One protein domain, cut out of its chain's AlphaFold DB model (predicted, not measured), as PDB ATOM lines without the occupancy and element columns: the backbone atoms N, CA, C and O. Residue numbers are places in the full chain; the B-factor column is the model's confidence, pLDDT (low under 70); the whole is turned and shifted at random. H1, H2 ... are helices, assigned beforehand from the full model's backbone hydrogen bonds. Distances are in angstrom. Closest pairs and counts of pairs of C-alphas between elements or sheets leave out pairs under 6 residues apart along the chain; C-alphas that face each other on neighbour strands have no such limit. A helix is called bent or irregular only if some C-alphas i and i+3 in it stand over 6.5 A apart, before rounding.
ATOM      1  N   VAL A   2     147.505 166.314  63.643       87.62
ATOM      2  CA  VAL A   2     147.407 166.400  62.168       87.62
ATOM      3  C   VAL A   2     145.983 166.665  61.628       87.62
ATOM      4  O   VAL A   2     145.840 167.588  60.832       87.62
ATOM      5  N   PRO A   3     144.905 165.994  62.095       89.94
ATOM      6  CA  PRO A   3     143.545 166.283  61.613       89.94
ATOM      7  C   PRO A   3     143.097 167.735  61.822       89.94
ATOM      8  O   PRO A   3     142.400 168.297  60.983       89.94
ATOM      9  N   SER A   4     143.495 168.353  62.938       91.88
ATOM     10  CA  SER A   4     143.146 169.743  63.247       91.88
ATOM     11  C   SER A   4     143.893 170.730  62.349       91.88
ATOM     12  O   SER A   4     143.307 171.724  61.938       91.88
ATOM     13  N   LEU A   5     145.154 170.437  62.008       91.94
ATOM     14  CA  LEU A   5     145.948 171.245  61.075       91.94
ATOM     15  C   LEU A   5     145.367 171.198  59.656       91.94
ATOM     16  O   LEU A   5     145.238 172.234  59.010       91.94
ATOM     17  N   ILE A   6     144.946 170.014  59.198       92.25
ATOM     18  CA  ILE A   6     144.260 169.866  57.907       92.25
ATOM     19  C   ILE A   6     142.954 170.666  57.910       92.25
ATOM     20  O   ILE A   6     142.703 171.418  56.972       92.25
ATOM     21  N   MET A   7     142.150 170.555  58.977       93.62
ATOM     22  CA  MET A   7     140.912 171.331  59.112       93.62
ATOM     23  C   MET A   7     141.161 172.838  59.064       93.62
ATOM     24  O   MET A   7     140.403 173.536  58.401       93.62
ATOM     25  N   LEU A   8     142.224 173.337  59.705       91.56
ATOM     26  CA  LEU A   8     142.588 174.755  59.662       91.56
ATOM     27  C   LEU A   8     142.867 175.231  58.227       91.56
ATOM     28  O   LEU A   8     142.428 176.310  57.850       91.56
ATOM     29  N   HIS A   9     143.531 174.411  57.405       90.31
ATOM     30  CA  HIS A   9     143.864 174.761  56.018       90.31
ATOM     31  C   HIS A   9     142.651 174.803  55.066       90.31
ATOM     32  O   HIS A   9     142.709 175.429  54.004       90.31
ATOM     33  N   ILE A  10     141.564 174.103  55.405       93.12
ATOM     34  CA  ILE A  10     140.357 174.001  54.565       93.12
ATOM     35  C   ILE A  10     139.143 174.722  55.157       93.12
ATOM     36  O   ILE A  10     138.086 174.726  54.529       93.12
ATOM     37  N   TYR A  11     139.284 175.314  56.346       91.44
ATOM     38  CA  TYR A  11     138.191 175.880  57.139       91.44
ATOM     39  C   TYR A  11     137.381 176.928  56.368       91.44
ATOM     40  O   TYR A  11     136.157 176.876  56.323       91.44
ATOM     41  N   ASP A  12     138.056 177.852  55.695       91.81
ATOM     42  CA  ASP A  12     137.439 178.907  54.893       91.81
ATOM     43  C   ASP A  12     136.983 178.426  53.501       91.81
ATOM     44  O   ASP A  12     136.214 179.110  52.818       91.81
ATOM     45  N   LYS A  13     137.411 177.227  53.086       93.50
ATOM     46  CA  LYS A  13     137.232 176.697  51.725       93.50
ATOM     47  C   LYS A  13     136.021 175.787  51.555       93.50
ATOM     48  O   LYS A  13     135.662 175.527  50.408       93.50
ATOM     49  N   ILE A  14     135.405 175.308  52.639       95.12
ATOM     50  CA  ILE A  14     134.269 174.370  52.608       95.12
ATOM     51  C   ILE A  14     133.041 174.918  53.364       95.12
ATOM     52  O   ILE A  14     133.158 175.900  54.100       95.12
ATOM     53  N   PRO A  15     131.840 174.340  53.166       94.56
ATOM     54  CA  PRO A  15     130.630 174.749  53.878       94.56
ATOM     55  C   PRO A  15     130.696 174.399  55.370       94.56
ATOM     56  O   PRO A  15     131.173 173.318  55.732       94.56
ATOM     57  N   ASN A  16     130.174 175.274  56.229       92.12
ATOM     58  CA  ASN A  16     130.275 175.133  57.685       92.12
ATOM     59  C   ASN A  16     129.571 173.862  58.192       92.12
ATOM     60  O   ASN A  16     130.063 173.182  59.090       92.12
ATOM     61  N   GLU A  17     128.459 173.487  57.560       92.38
ATOM     62  CA  GLU A  17     127.695 172.275  57.858       92.38
ATOM     63  C   GLU A  17     128.500 170.982  57.635       92.38
ATOM     64  O   GLU A  17     128.235 169.953  58.255       92.38
ATOM     65  N   SER A  18     129.528 171.029  56.782       92.69
ATOM     66  CA  SER A  18     130.343 169.862  56.431       92.69
ATOM     67  C   SER A  18     131.535 169.638  57.365       92.69
ATOM     68  O   SER A  18     132.159 168.574  57.320       92.69
ATOM     69  N   PHE A  19     131.841 170.592  58.254       93.00
ATOM     70  CA  PHE A  19     133.024 170.534  59.117       93.00
ATOM     71  C   PHE A  19     133.054 169.285  59.995       93.00
ATOM     72  O   PHE A  19     134.087 168.620  60.092       93.00
ATOM     73  N   ASN A  20     131.921 168.926  60.602       92.00
ATOM     74  CA  ASN A  20     131.829 167.745  61.462       92.00
ATOM     75  C   ASN A  20     132.049 166.450  60.673       92.00
ATOM     76  O   ASN A  20     132.718 165.539  61.162       92.00
ATOM     77  N   ILE A  21     131.555 166.392  59.434       92.75
ATOM     78  CA  ILE A  21     131.697 165.233  58.549       92.75
ATOM     79  C   ILE A  21     133.163 165.049  58.149       92.75
ATOM     80  O   ILE A  21     133.717 163.961  58.317       92.75
ATOM     81  N   VAL A  22     133.816 166.113  57.668       94.19
ATOM     82  CA  VAL A  22     135.224 166.060  57.241       94.19
ATOM     83  C   VAL A  22     136.136 165.776  58.433       94.19
ATOM     84  O   VAL A  22     136.977 164.879  58.366       94.19
ATOM     85  N   ARG A  23     135.922 166.447  59.571       93.88
ATOM     86  CA  ARG A  23     136.670 166.188  60.810       93.88
ATOM     87  C   ARG A  23     136.488 164.748  61.290       93.88
ATOM     88  O   ARG A  23     137.457 164.127  61.718       93.88
ATOM     89  N   GLY A  24     135.266 164.221  61.216       93.44
ATOM     90  CA  GLY A  24     134.952 162.836  61.553       93.44
ATOM     91  C   GLY A  24     135.700 161.841  60.665       93.44
ATOM     92  O   GLY A  24     136.300 160.906  61.185       93.44
ATOM     93  N   LYS A  25     135.734 162.072  59.346       93.75
ATOM     94  CA  LYS A  25     136.505 161.251  58.397       93.75
ATOM     95  C   LYS A  25     138.010 161.317  58.669       93.75
ATOM     96  O   LYS A  25     138.639 160.273  58.773       93.75
ATOM     97  N   LEU A  26     138.570 162.509  58.886       94.06
ATOM     98  CA  LEU A  26     139.998 162.678  59.191       94.06
ATOM     99  C   LEU A  26     140.419 161.959  60.478       94.06
ATOM    100  O   LEU A  26     141.496 161.379  60.527       94.06
ATOM    101  N   LYS A  27     139.584 161.983  61.524       93.75
ATOM    102  CA  LYS A  27     139.881 161.299  62.793       93.75
ATOM    103  C   LYS A  27     139.866 159.771  62.686       93.75
ATOM    104  O   LYS A  27     140.453 159.123  63.543       93.75
ATOM    105  N   LYS A  28     139.176 159.213  61.686       93.44
ATOM    106  CA  LYS A  28     139.101 157.764  61.445       93.44
ATOM    107  C   LYS A  28     140.269 157.233  60.609       93.44
ATOM    108  O   LYS A  28     140.431 156.022  60.535       93.44
ATOM    109  N   LEU A  29     141.046 158.110  59.970       92.50
ATOM    110  CA  LEU A  29     142.211 157.715  59.184       92.50
ATOM    111  C   LEU A  29     143.397 157.368  60.089       92.50
ATOM    112  O   LEU A  29     143.632 158.009  61.115       92.50
ATOM    113  N   ASP A  30     144.170 156.376  59.661       92.44
ATOM    114  CA  ASP A  30     145.453 156.023  60.251       92.44
ATOM    115  C   ASP A  30     146.552 157.029  59.837       92.44
ATOM    116  O   ASP A  30     146.313 157.995  59.105       92.44
ATOM    117  N   LYS A  31     147.792 156.824  60.302       91.88
ATOM    118  CA  LYS A  31     148.909 157.730  59.976       91.88
ATOM    119  C   LYS A  31     149.204 157.774  58.473       91.88
ATOM    120  O   LYS A  31     149.526 158.849  57.967       91.88
ATOM    121  N   ILE A  32     149.075 156.648  57.765       90.38
ATOM    122  CA  ILE A  32     149.339 156.567  56.323       90.38
ATOM    123  C   ILE A  32     148.218 157.271  55.556       90.38
ATOM    124  O   ILE A  32     148.498 158.089  54.680       90.38
ATOM    125  N   GLY A  33     146.955 157.034  55.922       90.00
ATOM    126  CA  GLY A  33     145.806 157.740  55.358       90.00
ATOM    127  C   GLY A  33     145.896 159.253  55.556       90.00
ATOM    128  O   GLY A  33     145.693 160.015  54.613       90.00
ATOM    129  N   LEU A  34     146.289 159.712  56.747       92.06
ATOM    130  CA  LEU A  34     146.519 161.137  56.999       92.06
ATOM    131  C   LEU A  34     147.647 161.708  56.132       92.06
ATOM    132  O   LEU A  34     147.487 162.801  55.590       92.06
ATOM    133  N   ALA A  35     148.755 160.981  55.961       91.56
ATOM    134  CA  ALA A  35     149.845 161.401  55.082       91.56
ATOM    135  C   ALA A  35     149.384 161.534  53.620       91.56
ATOM    136  O   ALA A  35     149.688 162.539  52.977       91.56
ATOM    137  N   LYS A  36     148.573 160.587  53.120       91.19
ATOM    138  CA  LYS A  36     147.969 160.668  51.779       91.19
ATOM    139  C   LYS A  36     147.133 161.936  51.604       91.19
ATOM    140  O   LYS A  36     147.279 162.616  50.592       91.19
ATOM    141  N   ILE A  37     146.305 162.295  52.590       92.50
ATOM    142  CA  ILE A  37     145.512 163.535  52.534       92.50
ATOM    143  C   ILE A  37     146.417 164.768  52.505       92.50
ATOM    144  O   ILE A  37     146.194 165.658  51.690       92.50
ATOM    145  N   VAL A  38     147.441 164.830  53.362       91.81
ATOM    146  CA  VAL A  38     148.372 165.972  53.413       91.81
ATOM    147  C   VAL A  38     149.074 166.181  52.070       91.81
ATOM    148  O   VAL A  38     149.197 167.319  51.622       91.81
ATOM    149  N   ILE A  39     149.481 165.098  51.407       90.69
ATOM    150  CA  ILE A  39     150.146 165.145  50.097       90.69
ATOM    151  C   ILE A  39     149.146 165.445  48.967       90.69
ATOM    152  O   ILE A  39     149.466 166.182  48.037       90.69
ATOM    153  N   GLY A  40     147.926 164.902  49.037       89.62
ATOM    154  CA  GLY A  40     146.903 165.062  48.001       89.62
ATOM    155  C   GLY A  40     146.191 166.416  48.020       89.62
ATOM    156  O   GLY A  40     145.756 166.903  46.976       89.62
ATOM    157  N   LEU A  41     146.081 167.064  49.182       90.88
ATOM    158  CA  LEU A  41     145.320 168.306  49.341       90.88
ATOM    159  C   LEU A  41     145.838 169.464  48.460       90.88
ATOM    160  O   LEU A  41     145.009 170.109  47.811       90.88
ATOM    161  N   PRO A  42     147.161 169.721  48.346       88.75
ATOM    162  CA  PRO A  42     147.689 170.706  47.400       88.75
ATOM    163  C   PRO A  42     147.391 170.361  45.932       88.75
ATOM    164  O   PRO A  42     147.148 171.261  45.125       88.75
ATOM    165  N   ALA A  43     147.352 169.070  45.582       89.69
ATOM    166  CA  ALA A  43     147.110 168.612  44.213       89.69
ATOM    167  C   ALA A  43     145.662 168.850  43.740       89.69
ATOM    168  O   ALA A  43     145.426 169.003  42.541       89.69
ATOM    169  N   LEU A  44     144.696 168.964  44.661       87.56
ATOM    170  CA  LEU A  44     143.284 169.207  44.334       87.56
ATOM    171  C   LEU A  44     142.992 170.592  43.735       87.56
ATOM    172  O   LEU A  44     141.885 170.803  43.227       87.56
ATOM    173  N   LYS A  45     143.936 171.545  43.817       89.56
ATOM    174  CA  LYS A  45     143.762 172.937  43.358       89.56
ATOM    175  C   LYS A  45     142.406 173.504  43.808       89.56
ATOM    176  O   LYS A  45     141.518 173.793  42.996       89.56
ATOM    177  N   LEU A  46     142.212 173.574  45.127       92.19
ATOM    178  CA  LEU A  46     140.998 174.136  45.720       92.19
ATOM    179  C   LEU A  46     140.858 175.605  45.323       92.19
ATOM    180  O   LEU A  46     141.828 176.363  45.352       92.19
ATOM    181  N   HIS A  47     139.643 176.013  44.980       93.44
ATOM    182  CA  HIS A  47     139.356 177.394  44.627       93.44
ATOM    183  C   HIS A  47     139.532 178.292  45.855       93.44
ATOM    184  O   HIS A  47     139.062 177.960  46.948       93.44
ATOM    185  N   ASN A  48     140.169 179.448  45.670       93.38
ATOM    186  CA  ASN A  48     140.182 180.505  46.673       93.38
ATOM    187  C   ASN A  48     138.803 181.184  46.684       93.38
ATOM    188  O   ASN A  48     138.469 181.932  45.764       93.38
ATOM    189  N   VAL A  49     137.999 180.900  47.712       93.69
ATOM    190  CA  VAL A  49     136.605 181.366  47.812       93.69
ATOM    191  C   VAL A  49     136.528 182.893  47.811       93.69
ATOM    192  O   VAL A  49     135.701 183.458  47.099       93.69
ATOM    193  N   SER A  50     137.422 183.561  48.542       93.88
ATOM    194  CA  SER A  50     137.469 185.023  48.617       93.88
ATOM    195  C   SER A  50     137.794 185.653  47.264       93.88
ATOM    196  O   SER A  50     137.159 186.628  46.878       93.88
ATOM    197  N   MET A  51     138.734 185.073  46.512       94.75
ATOM    198  CA  MET A  51     139.085 185.552  45.171       94.75
ATOM    199  C   MET A  51     137.922 185.381  44.187       94.75
ATOM    200  O   MET A  51     137.602 186.305  43.442       94.75
ATOM    201  N   VAL A  52     137.262 184.218  44.204       94.31
ATOM    202  CA  VAL A  52     136.089 183.954  43.353       94.31
ATOM    203  C   VAL A  52     134.944 184.914  43.680       94.31
ATOM    204  O   VAL A  52     134.280 185.404  42.772       94.31
ATOM    205  N   PHE A  53     134.729 185.212  44.962       95.50
ATOM    206  CA  PHE A  53     133.706 186.155  45.395       95.50
ATOM    207  C   PHE A  53     134.046 187.593  44.982       95.50
ATOM    208  O   PHE A  53     133.316 188.184  44.191       95.50
ATOM    209  N   TRP A  54     135.164 188.142  45.461       95.25
ATOM    210  CA  TRP A  54     135.503 189.549  45.248       95.25
ATOM    211  C   TRP A  54     135.829 189.859  43.790       95.25
ATOM    212  O   TRP A  54     135.231 190.745  43.189       95.25
ATOM    213  N   VAL A  55     136.755 189.113  43.195       94.62
ATOM    214  CA  VAL A  55     137.215 189.403  41.833       94.62
ATOM    215  C   VAL A  55     136.242 188.815  40.822       94.62
ATOM    216  O   VAL A  55     135.763 189.518  39.938       94.62
ATOM    217  N   GLY A  56     135.913 187.532  40.975       93.00
ATOM    218  CA  GLY A  56     135.077 186.824  40.012       93.00
ATOM    219  C   GLY A  56     133.628 187.307  39.982       93.00
ATOM    220  O   GLY A  56     133.038 187.372  38.905       93.00
ATOM    221  N   SER A  57     133.048 187.638  41.136       93.50
ATOM    222  CA  SER A  57     131.618 187.948  41.239       93.50
ATOM    223  C   SER A  57     131.328 189.420  41.476       93.50
ATOM    224  O   SER A  57     130.479 189.977  40.795       93.50
ATOM    225  N   VAL A  58     132.026 190.087  42.393       93.56
ATOM    226  CA  VAL A  58     131.746 191.504  42.667       93.56
ATOM    227  C   VAL A  58     132.297 192.382  41.543       93.56
ATOM    228  O   VAL A  58     131.526 193.082  40.899       93.56
ATOM    229  N   ILE A  59     133.598 192.302  41.245       94.00
ATOM    230  CA  ILE A  59     134.243 193.193  40.259       94.00
ATOM    231  C   ILE A  59     133.915 192.774  38.820       94.00
ATOM    232  O   ILE A  59     133.517 193.598  38.002       94.00
ATOM    233  N   LEU A  60     134.078 191.486  38.497       94.62
ATOM    234  CA  LEU A  60     133.950 190.975  37.125       94.62
ATOM    235  C   LEU A  60     132.694 190.118  36.903       94.62
ATOM    236  O   LEU A  60     132.559 189.457  35.869       94.62
ATOM    237  N   GLY A  61     131.757 190.098  37.853       90.06
ATOM    238  CA  GLY A  61     130.601 189.199  37.774       90.06
ATOM    239  C   GLY A  61     129.589 189.564  36.696       90.06
ATOM    240  O   GLY A  61     128.844 188.680  36.257       90.06
ATOM    241  N   ILE A  62     129.589 190.814  36.223       91.44
ATOM    242  CA  ILE A  62     128.777 191.223  35.070       91.44
ATOM    243  C   ILE A  62     129.189 190.462  33.803       91.44
ATOM    244  O   ILE A  62     128.336 190.038  33.032       91.44
ATOM    245  N   PHE A  63     130.482 190.150  33.671       92.19
ATOM    246  CA  PHE A  63     131.039 189.314  32.605       92.19
ATOM    247  C   PHE A  63     130.951 187.807  32.904       92.19
ATOM    248  O   PHE A  63     131.468 186.991  32.151       92.19
ATOM    249  N   GLY A  64     130.352 187.403  34.029       91.19
ATOM    250  CA  GLY A  64     130.241 185.992  34.406       91.19
ATOM    251  C   GLY A  64     131.559 185.330  34.832       91.19
ATOM    252  O   GLY A  64     131.603 184.106  34.944       91.19
ATOM    253  N   VAL A  65     132.623 186.093  35.119       93.69
ATOM    254  CA  VAL A  65     133.953 185.544  35.466       93.69
ATOM    255  C   VAL A  65     133.891 184.576  36.646       93.69
ATOM    256  O   VAL A  65     134.451 183.486  36.574       93.69
ATOM    257  N   GLY A  66     133.135 184.897  37.696       92.69
ATOM    258  CA  GLY A  66     132.959 184.022  38.858       92.69
ATOM    259  C   GLY A  66     132.385 182.652  38.492       92.69
ATOM    260  O   GLY A  66     132.827 181.639  39.033       92.69
ATOM    261  N   ARG A  67     131.463 182.594  37.518       92.69
ATOM    262  CA  ARG A  67     130.891 181.340  36.994       92.69
ATOM    263  C   ARG A  67     131.943 180.523  36.247       92.69
ATOM    264  O   ARG A  67     132.061 179.322  36.483       92.69
ATOM    265  N   PHE A  68     132.772 181.171  35.431       94.38
ATOM    266  CA  PHE A  68     133.884 180.502  34.757       94.38
ATOM    267  C   PHE A  68     134.942 179.981  35.738       94.38
ATOM    268  O   PHE A  68     135.415 178.859  35.573       94.38
ATOM    269  N   MET A  69     135.255 180.735  36.799       93.44
ATOM    270  CA  MET A  69     136.225 180.323  37.822       93.44
ATOM    271  C   MET A  69     135.814 179.043  38.558       93.44
ATOM    272  O   MET A  69     136.684 178.258  38.934       93.44
ATOM    273  N   ILE A  70     134.511 178.815  38.757       93.31
ATOM    274  CA  ILE A  70     133.985 177.585  39.378       93.31
ATOM    275  C   ILE A  70     133.701 176.461  38.368       93.31
ATOM    276  O   ILE A  70     133.300 175.373  38.774       93.31
ATOM    277  N   GLY A  71     133.892 176.708  37.068       90.62
ATOM    278  CA  GLY A  71     133.638 175.742  35.994       90.62
ATOM    279  C   GLY A  71     132.194 175.690  35.477       90.62
ATOM    280  O   GLY A  71     131.879 174.826  34.662       90.62
ATOM    281  N   ASP A  72     131.320 176.614  35.886       91.19
ATOM    282  CA  ASP A  72     129.928 176.732  35.423       91.19
ATOM    283  C   ASP A  72     129.870 177.475  34.074       91.19
ATOM    284  O   ASP A  72     129.450 178.631  33.971       91.19
ATOM    285  N   LYS A  73     130.396 176.819  33.031       92.19
ATOM    286  CA  LYS A  73     130.633 177.428  31.710       92.19
ATOM    287  C   LYS A  73     129.345 177.818  30.986       92.19
ATOM    288  O   LYS A  73     129.337 178.832  30.299       92.19
ATOM    289  N   LEU A  74     128.280 177.029  31.135       92.06
ATOM    290  CA  LEU A  74     127.021 177.239  30.416       92.06
ATOM    291  C   LEU A  74     126.369 178.565  30.821       92.06
ATOM    292  O   LEU A  74     126.121 179.418  29.972       92.06
ATOM    293  N   LEU A  75     126.147 178.764  32.124       91.19
ATOM    294  CA  LEU A  75     125.568 180.008  32.632       91.19
ATOM    295  C   LEU A  75     126.507 181.197  32.412       91.19
ATOM    296  O   LEU A  75     126.039 182.285  32.090       91.19
ATOM    297  N   GLY A  76     127.824 180.991  32.532       92.69
ATOM    298  CA  GLY A  76     128.808 182.015  32.182       92.69
ATOM    299  C   GLY A  76     128.655 182.491  30.732       92.69
ATOM    300  O   GLY A  76     128.557 183.691  30.486       92.69
ATOM    301  N   PHE A  77     128.563 181.563  29.775       93.69
ATOM    302  CA  PHE A  77     128.439 181.887  28.354       93.69
ATOM    303  C   PHE A  77     127.110 182.571  28.015       93.69
ATOM    304  O   PHE A  77     127.098 183.545  27.262       93.69
ATOM    305  N   LEU A  78     125.999 182.117  28.606       93.94
ATOM    306  CA  LEU A  78     124.686 182.742  28.418       93.94
ATOM    307  C   LEU A  78     124.677 184.205  28.881       93.94
ATOM    308  O   LEU A  78     124.187 185.067  28.154       93.94
ATOM    309  N   LYS A  79     125.272 184.506  30.045       92.69
ATOM    310  CA  LYS A  79     125.377 185.888  30.544       92.69
ATOM    311  C   LYS A  79     126.190 186.776  29.612       92.69
ATOM    312  O   LYS A  79     125.764 187.883  29.306       92.69
ATOM    313  N   VAL A  80     127.352 186.289  29.180       94.88
ATOM    314  CA  VAL A  80     128.239 187.032  28.280       94.88
ATOM    315  C   VAL A  80     127.538 187.297  26.951       94.88
ATOM    316  O   VAL A  80     127.525 188.431  26.485       94.88
ATOM    317  N   THR A  81     126.893 186.280  26.380       95.69
ATOM    318  CA  THR A  81     126.150 186.407  25.120       95.69
ATOM    319  C   THR A  81     125.035 187.439  25.240       95.69
ATOM    320  O   THR A  81     124.922 188.303  24.376       95.69
ATOM    321  N   LEU A  82     124.253 187.399  26.325       95.75
ATOM    322  CA  LEU A  82     123.192 188.374  26.568       95.75
ATOM    323  C   LEU A  82     123.754 189.797  26.684       95.75
ATOM    324  O   LEU A  82     123.233 190.700  26.040       95.75
ATOM    325  N   LEU A  83     124.849 189.981  27.427       96.19
ATOM    326  CA  LEU A  83     125.503 191.280  27.599       96.19
ATOM    327  C   LEU A  83     125.959 191.868  26.254       96.19
ATOM    328  O   LEU A  83     125.647 193.014  25.940       96.19
ATOM    329  N   PHE A  84     126.677 191.080  25.447       96.69
ATOM    330  CA  PHE A  84     127.147 191.524  24.132       96.69
ATOM    331  C   PHE A  84     125.990 191.789  23.170       96.69
ATOM    332  O   PHE A  84     126.000 192.808  22.481       96.69
ATOM    333  N   LEU A  85     124.975 190.922  23.156       97.50
ATOM    334  CA  LEU A  85     123.784 191.116  22.337       97.50
ATOM    335  C   LEU A  85     123.075 192.426  22.701       97.50
ATOM    336  O   LEU A  85     122.722 193.188  21.808       97.50
ATOM    337  N   SER A  86     122.931 192.739  23.992       97.44
ATOM    338  CA  SER A  86     122.346 194.006  24.441       97.44
ATOM    339  C   SER A  86     123.115 195.225  23.935       97.44
ATOM    340  O   SER A  86     122.496 196.158  23.427       97.44
ATOM    341  N   TYR A  87     124.450 195.212  24.001       97.62
ATOM    342  CA  TYR A  87     125.262 196.307  23.462       97.62
ATOM    343  C   TYR A  87     125.171 196.421  21.936       97.62
ATOM    344  O   TYR A  87     125.112 197.535  21.419       97.62
ATOM    345  N   ILE A  88     125.101 195.297  21.214       98.12
ATOM    346  CA  ILE A  88     124.893 195.292  19.757       98.12
ATOM    347  C   ILE A  88     123.541 195.922  19.402       98.12
ATOM    348  O   ILE A  88     123.479 196.743  18.489       98.12
ATOM    349  N   LEU A  89     122.472 195.598  20.138       97.94
ATOM    350  CA  LEU A  89     121.148 196.190  19.920       97.94
ATOM    351  C   LEU A  89     121.148 197.706  20.166       97.94
ATOM    352  O   LEU A  89     120.566 198.448  19.377       97.94
ATOM    353  N   LEU A  90     121.840 198.178  21.210       97.94
ATOM    354  CA  LEU A  90     121.982 199.612  21.483       97.94
ATOM    355  C   LEU A  90     122.795 200.332  20.398       97.94
ATOM    356  O   LEU A  90     122.415 201.418  19.966       97.94
ATOM    357  N   ALA A  91     123.877 199.721  19.912       97.50
ATOM    358  CA  ALA A  91     124.669 200.279  18.818       97.50
ATOM    359  C   ALA A  91     123.868 200.340  17.504       97.50
ATOM    360  O   ALA A  91     123.896 201.354  16.807       97.50
ATOM    361  N   ALA A  92     123.108 199.286  17.189       97.12
ATOM    362  CA  ALA A  92     122.231 199.246  16.021       97.12
ATOM    363  C   ALA A  92     121.107 200.290  16.109       97.12
ATOM    364  O   ALA A  92     120.818 200.967  15.126       97.12
ATOM    365  N   SER A  93     120.515 200.459  17.293       97.50
ATOM    366  CA  SER A  93     119.533 201.511  17.566       97.50
ATOM    367  C   SER A  93     120.098 202.902  17.267       97.50
ATOM    368  O   SER A  93     119.470 203.673  16.542       97.50
ATOM    369  N   LEU A  94     121.311 203.194  17.749       96.00
ATOM    370  CA  LEU A  94     121.973 204.477  17.514       96.00
ATOM    371  C   LEU A  94     122.237 204.730  16.024       96.00
ATOM    372  O   LEU A  94     122.009 205.835  15.541       96.00
ATOM    373  N   ALA A  95     122.686 203.710  15.289       96.19
ATOM    374  CA  ALA A  95     122.932 203.825  13.853       96.19
ATOM    375  C   ALA A  95     121.640 204.091  13.061       96.19
ATOM    376  O   ALA A  95     121.625 204.928  12.161       96.19
ATOM    377  N   LEU A  96     120.545 203.408  13.414       95.75
ATOM    378  CA  LEU A  96     119.249 203.572  12.750       95.75
ATOM    379  C   LEU A  96     118.556 204.889  13.105       95.75
ATOM    380  O   LEU A  96     117.791 205.401  12.292       95.75
ATOM    381  N   ALA A  97     118.852 205.477  14.267       93.94
ATOM    382  CA  ALA A  97     118.293 206.764  14.682       93.94
ATOM    383  C   ALA A  97     118.688 207.939  13.761       93.94
ATOM    384  O   ALA A  97     118.048 208.986  13.806       93.94
ATOM    385  N   LEU A  98     119.709 207.771  12.910       93.50
ATOM    386  CA  LEU A  98     120.110 208.758  11.898       93.50
ATOM    387  C   LEU A  98     119.140 208.837  10.708       93.50
ATOM    388  O   LEU A  98     119.190 209.796   9.941       93.50
ATOM    389  N   PHE A  99     118.270 207.839  10.547       95.25
ATOM    390  CA  PHE A  99     117.362 207.711   9.414       95.25
ATOM    391  C   PHE A  99     115.903 207.794   9.898       95.25
ATOM    392  O   PHE A  99     115.437 206.878  10.581       95.25
ATOM    393  N   PRO A 100     115.152 208.853   9.538       91.62
ATOM    394  CA  PRO A 100     113.789 209.072  10.033       91.62
ATOM    395  C   PRO A 100     112.826 207.909   9.751       91.62
ATOM    396  O   PRO A 100     111.989 207.585  10.591       91.62
ATOM    397  N   ASP A 101     112.994 207.235   8.609       95.88
ATOM    398  CA  ASP A 101     112.145 206.117   8.176       95.88
ATOM    399  C   ASP A 101     112.232 204.888   9.101       95.88
ATOM    400  O   ASP A 101     111.322 204.061   9.131       95.88
ATOM    401  N   TYR A 102     113.299 204.778   9.902       94.62
ATOM    402  CA  TYR A 102     113.533 203.662  10.824       94.62
ATOM    403  C   TYR A 102     113.336 204.037  12.300       94.62
ATOM    404  O   TYR A 102     113.705 203.258  13.182       94.62
ATOM    405  N   ALA A 103     112.737 205.196  12.600       93.44
ATOM    406  CA  ALA A 103     112.621 205.712  13.967       93.44
ATOM    407  C   ALA A 103     111.939 204.731  14.942       93.44
ATOM    408  O   ALA A 103     112.408 204.535  16.064       93.44
ATOM    409  N   THR A 104     110.862 204.068  14.517       95.62
ATOM    410  CA  THR A 104     110.145 203.079  15.342       95.62
ATOM    411  C   THR A 104     111.020 201.871  15.671       95.62
ATOM    412  O   THR A 104     111.124 201.486  16.836       95.62
ATOM    413  N   LEU A 105     111.707 201.314  14.669       95.75
ATOM    414  CA  LEU A 105     112.628 200.191  14.838       95.75
ATOM    415  C   LEU A 105     113.811 200.564  15.744       95.75
ATOM    416  O   LEU A 105     114.174 199.787  16.627       95.75
ATOM    417  N   ALA A 106     114.375 201.763  15.570       96.75
ATOM    418  CA  ALA A 106     115.459 202.269  16.406       96.75
ATOM    419  C   ALA A 106     115.047 202.315  17.888       96.75
ATOM    420  O   ALA A 106     115.781 201.813  18.744       96.75
ATOM    421  N   VAL A 107     113.851 202.829  18.198       96.44
ATOM    422  CA  VAL A 107     113.321 202.857  19.572       96.44
ATOM    423  C   VAL A 107     113.077 201.445  20.113       96.44
ATOM    424  O   VAL A 107     113.439 201.161  21.255       96.44
ATOM    425  N   SER A 108     112.525 200.526  19.315       97.06
ATOM    426  CA  SER A 108     112.322 199.134  19.744       97.06
ATOM    427  C   SER A 108     113.638 198.433  20.103       97.06
ATOM    428  O   SER A 108     113.718 197.774  21.142       97.06
ATOM    429  N   LEU A 109     114.686 198.606  19.290       97.50
ATOM    430  CA  LEU A 109     116.018 198.054  19.563       97.50
ATOM    431  C   LEU A 109     116.658 198.680  20.807       97.50
ATOM    432  O   LEU A 109     117.293 197.972  21.588       97.50
ATOM    433  N   MET A 110     116.437 199.981  21.028       97.75
ATOM    434  CA  MET A 110     116.888 200.677  22.234       97.75
ATOM    435  C   MET A 110     116.292 200.033  23.491       97.75
ATOM    436  O   MET A 110     117.018 199.666  24.414       97.75
ATOM    437  N   ILE A 111     114.967 199.856  23.507       97.81
ATOM    438  CA  ILE A 111     114.244 199.250  24.631       97.81
ATOM    439  C   ILE A 111     114.736 197.819  24.865       97.81
ATOM    440  O   ILE A 111     115.072 197.469  25.995       97.81
ATOM    441  N   ALA A 112     114.839 197.005  23.810       97.50
ATOM    442  CA  ALA A 112     115.323 195.628  23.913       97.50
ATOM    443  C   ALA A 112     116.753 195.549  24.480       97.50
ATOM    444  O   ALA A 112     117.030 194.720  25.353       97.50
ATOM    445  N   GLY A 113     117.645 196.441  24.039       97.88
ATOM    446  CA  GLY A 113     119.003 196.561  24.566       97.88
ATOM    447  C   GLY A 113     119.021 196.868  26.066       97.88
ATOM    448  O   GLY A 113     119.662 196.147  26.832       97.88
ATOM    449  N   TYR A 114     118.262 197.874  26.513       98.06
ATOM    450  CA  TYR A 114     118.182 198.230  27.935       98.06
ATOM    451  C   TYR A 114     117.554 197.135  28.799       98.06
ATOM    452  O   TYR A 114     118.063 196.856  29.885       98.06
ATOM    453  N   VAL A 115     116.498 196.469  28.321       97.81
ATOM    454  CA  VAL A 115     115.893 195.327  29.025       97.81
ATOM    455  C   VAL A 115     116.926 194.220  29.235       97.81
ATOM    456  O   VAL A 115     117.048 193.697  30.343       97.81
ATOM    457  N   GLY A 116     117.725 193.900  28.214       96.81
ATOM    458  CA  GLY A 116     118.792 192.909  28.343       96.81
ATOM    459  C   GLY A 116     119.873 193.307  29.361       96.81
ATOM    460  O   GLY A 116     120.255 192.481  30.191       96.81
ATOM    461  N   LEU A 117     120.288 194.581  29.401       96.81
ATOM    462  CA  LEU A 117     121.238 195.077  30.410       96.81
ATOM    463  C   LEU A 117     120.677 195.013  31.840       96.81
ATOM    464  O   LEU A 117     121.399 194.647  32.775       96.81
ATOM    465  N   ILE A 118     119.389 195.318  32.024       96.81
ATOM    466  CA  ILE A 118     118.710 195.183  33.320       96.81
ATOM    467  C   ILE A 118     118.720 193.716  33.765       96.81
ATOM    468  O   ILE A 118     119.104 193.424  34.899       96.81
ATOM    469  N   LEU A 119     118.383 192.782  32.872       95.75
ATOM    470  CA  LEU A 119     118.426 191.346  33.164       95.75
ATOM    471  C   LEU A 119     119.839 190.879  33.546       95.75
ATOM    472  O   LEU A 119     119.997 190.165  34.539       95.75
ATOM    473  N   CYS A 120     120.877 191.320  32.826       94.94
ATOM    474  CA  CYS A 120     122.273 191.040  33.177       94.94
ATOM    475  C   CYS A 120     122.633 191.550  34.581       94.94
ATOM    476  O   CYS A 120     123.324 190.852  35.330       94.94
ATOM    477  N   THR A 121     122.143 192.734  34.952       94.31
ATOM    478  CA  THR A 121     122.404 193.369  36.253       94.31
ATOM    479  C   THR A 121     121.704 192.632  37.394       94.31
ATOM    480  O   THR A 121     122.331 192.332  38.411       94.31
ATOM    481  N   ILE A 122     120.433 192.255  37.210       94.62
ATOM    482  CA  ILE A 122     119.683 191.431  38.172       94.62
ATOM    483  C   ILE A 122     120.393 190.091  38.377       94.62
ATOM    484  O   ILE A 122     120.632 189.670  39.509       94.62
ATOM    485  N   TRP A 123     120.789 189.436  37.282       93.25
ATOM    486  CA  TRP A 123     121.491 188.161  37.358       93.25
ATOM    487  C   TRP A 123     122.845 188.290  38.062       93.25
ATOM    488  O   TRP A 123     123.225 187.430  38.856       93.25
ATOM    489  N   TRP A 124     123.594 189.358  37.788       94.44
ATOM    490  CA  TRP A 124     124.828 189.668  38.509       94.44
ATOM    491  C   TRP A 124     124.598 189.800  40.019       94.44
ATOM    492  O   TRP A 124     125.315 189.154  40.783       94.44
ATOM    493  N   GLY A 125     123.557 190.520  40.445       94.19
ATOM    494  CA  GLY A 125     123.183 190.616  41.857       94.19
ATOM    495  C   GLY A 125     122.904 189.249  42.491       94.19
ATOM    496  O   GLY A 125     123.438 188.938  43.553       94.19
ATOM    497  N   ILE A 126     122.140 188.388  41.811       93.38
ATOM    498  CA  ILE A 126     121.849 187.021  42.277       93.38
ATOM    499  C   ILE A 126     123.134 186.182  42.399       93.38
ATOM    500  O   ILE A 126     123.327 185.457  43.380       93.38
ATOM    501  N   ASP A 127     124.040 186.284  41.423       92.12
ATOM    502  CA  ASP A 127     125.297 185.532  41.411       92.12
ATOM    503  C   ASP A 127     126.191 185.854  42.615       92.12
ATOM    504  O   ASP A 127     126.828 184.942  43.147       92.12
ATOM    505  N   ILE A 128     126.214 187.103  43.090       93.00
ATOM    506  CA  ILE A 128     127.001 187.506  44.269       93.00
ATOM    507  C   ILE A 128     126.639 186.649  45.490       93.00
ATOM    508  O   ILE A 128     127.535 186.156  46.179       93.00
ATOM    509  N   PHE A 129     125.352 186.382  45.718       92.12
ATOM    510  CA  PHE A 129     124.900 185.586  46.863       92.12
ATOM    511  C   PHE A 129     125.147 184.083  46.685       92.12
ATOM    512  O   PHE A 129     125.451 183.369  47.644       92.12
ATOM    513  N   ILE A 130     125.042 183.579  45.454       93.00
ATOM    514  CA  ILE A 130     125.084 182.135  45.181       93.00
ATOM    515  C   ILE A 130     126.518 181.623  44.975       93.00
ATOM    516  O   ILE A 130     126.820 180.466  45.281       93.00
ATOM    517  N   ILE A 131     127.433 182.443  44.454       93.44
ATOM    518  CA  ILE A 131     128.738 181.948  43.999       93.44
ATOM    519  C   ILE A 131     129.614 181.432  45.144       93.44
ATOM    520  O   ILE A 131     130.294 180.418  44.987       93.44
ATOM    521  N   SER A 132     129.584 182.086  46.310       91.81
ATOM    522  CA  SER A 132     130.433 181.723  47.450       91.81
ATOM    523  C   SER A 132     130.053 180.343  47.987       91.81
ATOM    524  O   SER A 132     130.907 179.470  48.166       91.81
ATOM    525  N   THR A 133     128.749 180.091  48.133       93.31
ATOM    526  CA  THR A 133     128.227 178.799  48.594       93.31
ATOM    527  C   THR A 133     128.489 177.691  47.574       93.31
ATOM    528  O   THR A 133     128.947 176.610  47.953       93.31
ATOM    529  N   LYS A 134     128.301 177.959  46.272       94.50
ATOM    530  CA  LYS A 134     128.661 177.009  45.204       94.50
ATOM    531  C   LYS A 134     130.155 176.683  45.198       94.50
ATOM    532  O   LYS A 134     130.509 175.509  45.142       94.50
ATOM    533  N   THR A 135     131.026 177.685  45.322       95.56
ATOM    534  CA  THR A 135     132.489 177.493  45.341       95.56
ATOM    535  C   THR A 135     132.909 176.591  46.498       95.56
ATOM    536  O   THR A 135     133.658 175.632  46.303       95.56
ATOM    537  N   LYS A 136     132.365 176.840  47.695       96.06
ATOM    538  CA  LYS A 136     132.607 176.001  48.874       96.06
ATOM    539  C   LYS A 136     132.158 174.554  48.656       96.06
ATOM    540  O   LYS A 136     132.889 173.631  49.004       96.06
ATOM    541  N   ARG A 137     130.994 174.332  48.034       95.50
ATOM    542  CA  ARG A 137     130.508 172.978  47.701       95.50
ATOM    543  C   ARG A 137     131.405 172.260  46.691       95.50
ATOM    544  O   ARG A 137     131.704 171.086  46.884       95.50
ATOM    545  N   VAL A 138     131.886 172.954  45.658       94.81
ATOM    546  CA  VAL A 138     132.833 172.380  44.681       94.81
ATOM    547  C   VAL A 138     134.130 171.943  45.369       94.81
ATOM    548  O   VAL A 138     134.601 170.827  45.149       94.81
ATOM    549  N   ASN A 139     134.679 172.784  46.248       95.81
ATOM    550  CA  ASN A 139     135.862 172.441  47.039       95.81
ATOM    551  C   ASN A 139     135.620 171.242  47.961       95.81
ATOM    552  O   ASN A 139     136.465 170.350  48.033       95.81
ATOM    553  N   LEU A 140     134.466 171.188  48.634       95.75
ATOM    554  CA  LEU A 140     134.093 170.054  49.477       95.75
ATOM    555  C   LEU A 140     134.068 168.749  48.678       95.75
ATOM    556  O   LEU A 140     134.656 167.768  49.118       95.75
ATOM    557  N   ASN A 141     133.445 168.739  47.498       94.50
ATOM    558  CA  ASN A 141     133.371 167.541  46.659       94.50
ATOM    559  C   ASN A 141     134.766 167.031  46.266       94.50
ATOM    560  O   ASN A 141     135.030 165.838  46.386       94.50
ATOM    561  N   LYS A 142     135.682 167.932  45.883       93.44
ATOM    562  CA  LYS A 142     137.087 167.585  45.597       93.44
ATOM    563  C   LYS A 142     137.777 166.946  46.805       93.44
ATOM    564  O   LYS A 142     138.471 165.947  46.665       93.44
ATOM    565  N   ILE A 143     137.571 167.506  47.998       93.19
ATOM    566  CA  ILE A 143     138.139 166.966  49.242       93.19
ATOM    567  C   ILE A 143     137.538 165.595  49.566       93.19
ATOM    568  O   ILE A 143     138.261 164.690  49.969       93.19
ATOM    569  N   LEU A 144     136.229 165.416  49.371       92.44
ATOM    570  CA  LEU A 144     135.556 164.142  49.617       92.44
ATOM    571  C   LEU A 144     136.078 163.016  48.715       92.44
ATOM    572  O   LEU A 144     136.197 161.892  49.199       92.44
ATOM    573  N   MET A 145     136.471 163.322  47.475       90.44
ATOM    574  CA  MET A 145     137.099 162.355  46.562       90.44
ATOM    575  C   MET A 145     138.436 161.804  47.083       90.44
ATOM    576  O   MET A 145     138.758 160.651  46.815       90.44
ATOM    577  N   LEU A 146     139.201 162.572  47.872       88.62
ATOM    578  CA  LEU A 146     140.441 162.067  48.483       88.62
ATOM    579  C   LEU A 146     140.200 161.023  49.577       88.62
ATOM    580  O   LEU A 146     141.110 160.270  49.895       88.62
ATOM    581  N   PHE A 147     139.010 160.983  50.180       86.19
ATOM    582  CA  PHE A 147     138.680 159.974  51.192       86.19
ATOM    583  C   PHE A 147     138.184 158.657  50.589       86.19
ATOM    584  O   PHE A 147     137.984 157.698  51.330       86.19
ATOM    585  N   THR A 148     137.900 158.638  49.287       78.19
ATOM    586  CA  THR A 148     137.416 157.458  48.557       78.19
ATOM    587  C   THR A 148     138.503 156.788  47.713       78.19
ATOM    588  O   THR A 148     138.249 155.718  47.171       78.19
TER     589      THR A 148
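Overview. This is residues 2 to 148 of the 149 residues of an uncharacterized protein of Helicobacter sanguini (UniProt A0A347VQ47). This is a long rod of helices: the kinked helix H7 runs along most of it, makes a long hairpin with H6 at one end and meets a small head of H1, H2 and H3 at the other. H4 packs on residues 124 to 136 of H7, and the short H5 links H4 to H6. The printed part has 147 residues with seven named helices, H1 to H7 in chain order, and no named strand: all helix. It is extended, with a radius of gyration of the C-alphas of 22.6 A and spans of 80 by 22 by 20 A.

Arrangement. H7, residues 100 to 146, is the hub, touching three helices, with a kink of 48 degrees near residue 130. Its residues 102 to 120 alone touch H6, residues 73 to 96, in a helical hairpin at a shallow tilt of 15 degrees; the closest C-alphas, of Ser 86 and Gly 113, are 4.2 A apart. Its residues 124 to 136 alone touch H4, residues 49 to 59, opposite ways at a shallow tilt of 7 degrees, closest at the C-alphas of Ser 57 and Ile 128, 5.5 A. H5, residues 65 to 69, touches H4, closest at the C-alphas of Gly 66 and Gly 56, 3.7 A. Residues 143 to 146 of H7 touch H3, residues 31 to 43, closest at the C-alphas of Leu 146 and Ile 37, 6.7 A. H1, residues 2 to 10, and H2, residues 16 to 28, form a helical hairpin, closest at the C-alphas of Pro 3 and Leu 26, 5.6 A. Every O i to N i+4 pair is within hydrogen-bond range in H1, H5 and H6, against 7 of 9 in H2, 7 of 9 in H3, 6 of 7 in H4 and 37 of 43 in H7.

Along the chain. H7 measures 66.3 A, from C-alpha 100 at (113.789, 209.072, 10.033) to C-alpha 146 at (140.441, 162.067, 48.483), and H6 34.2 A. H2, H7 and, only just, H3 are irregular: C-alphas 17 and 20 are 7.1 A apart, 101 and 104 8.0 A, 39 and 42 6.7 A.

Size, cuts and confidence. The C-alphas farthest apart, of Lys 31 and Asp 101, are 79.9 A apart. The six links are tight, the printed part has no cut, and no printed residue is under 70 in pLDDT.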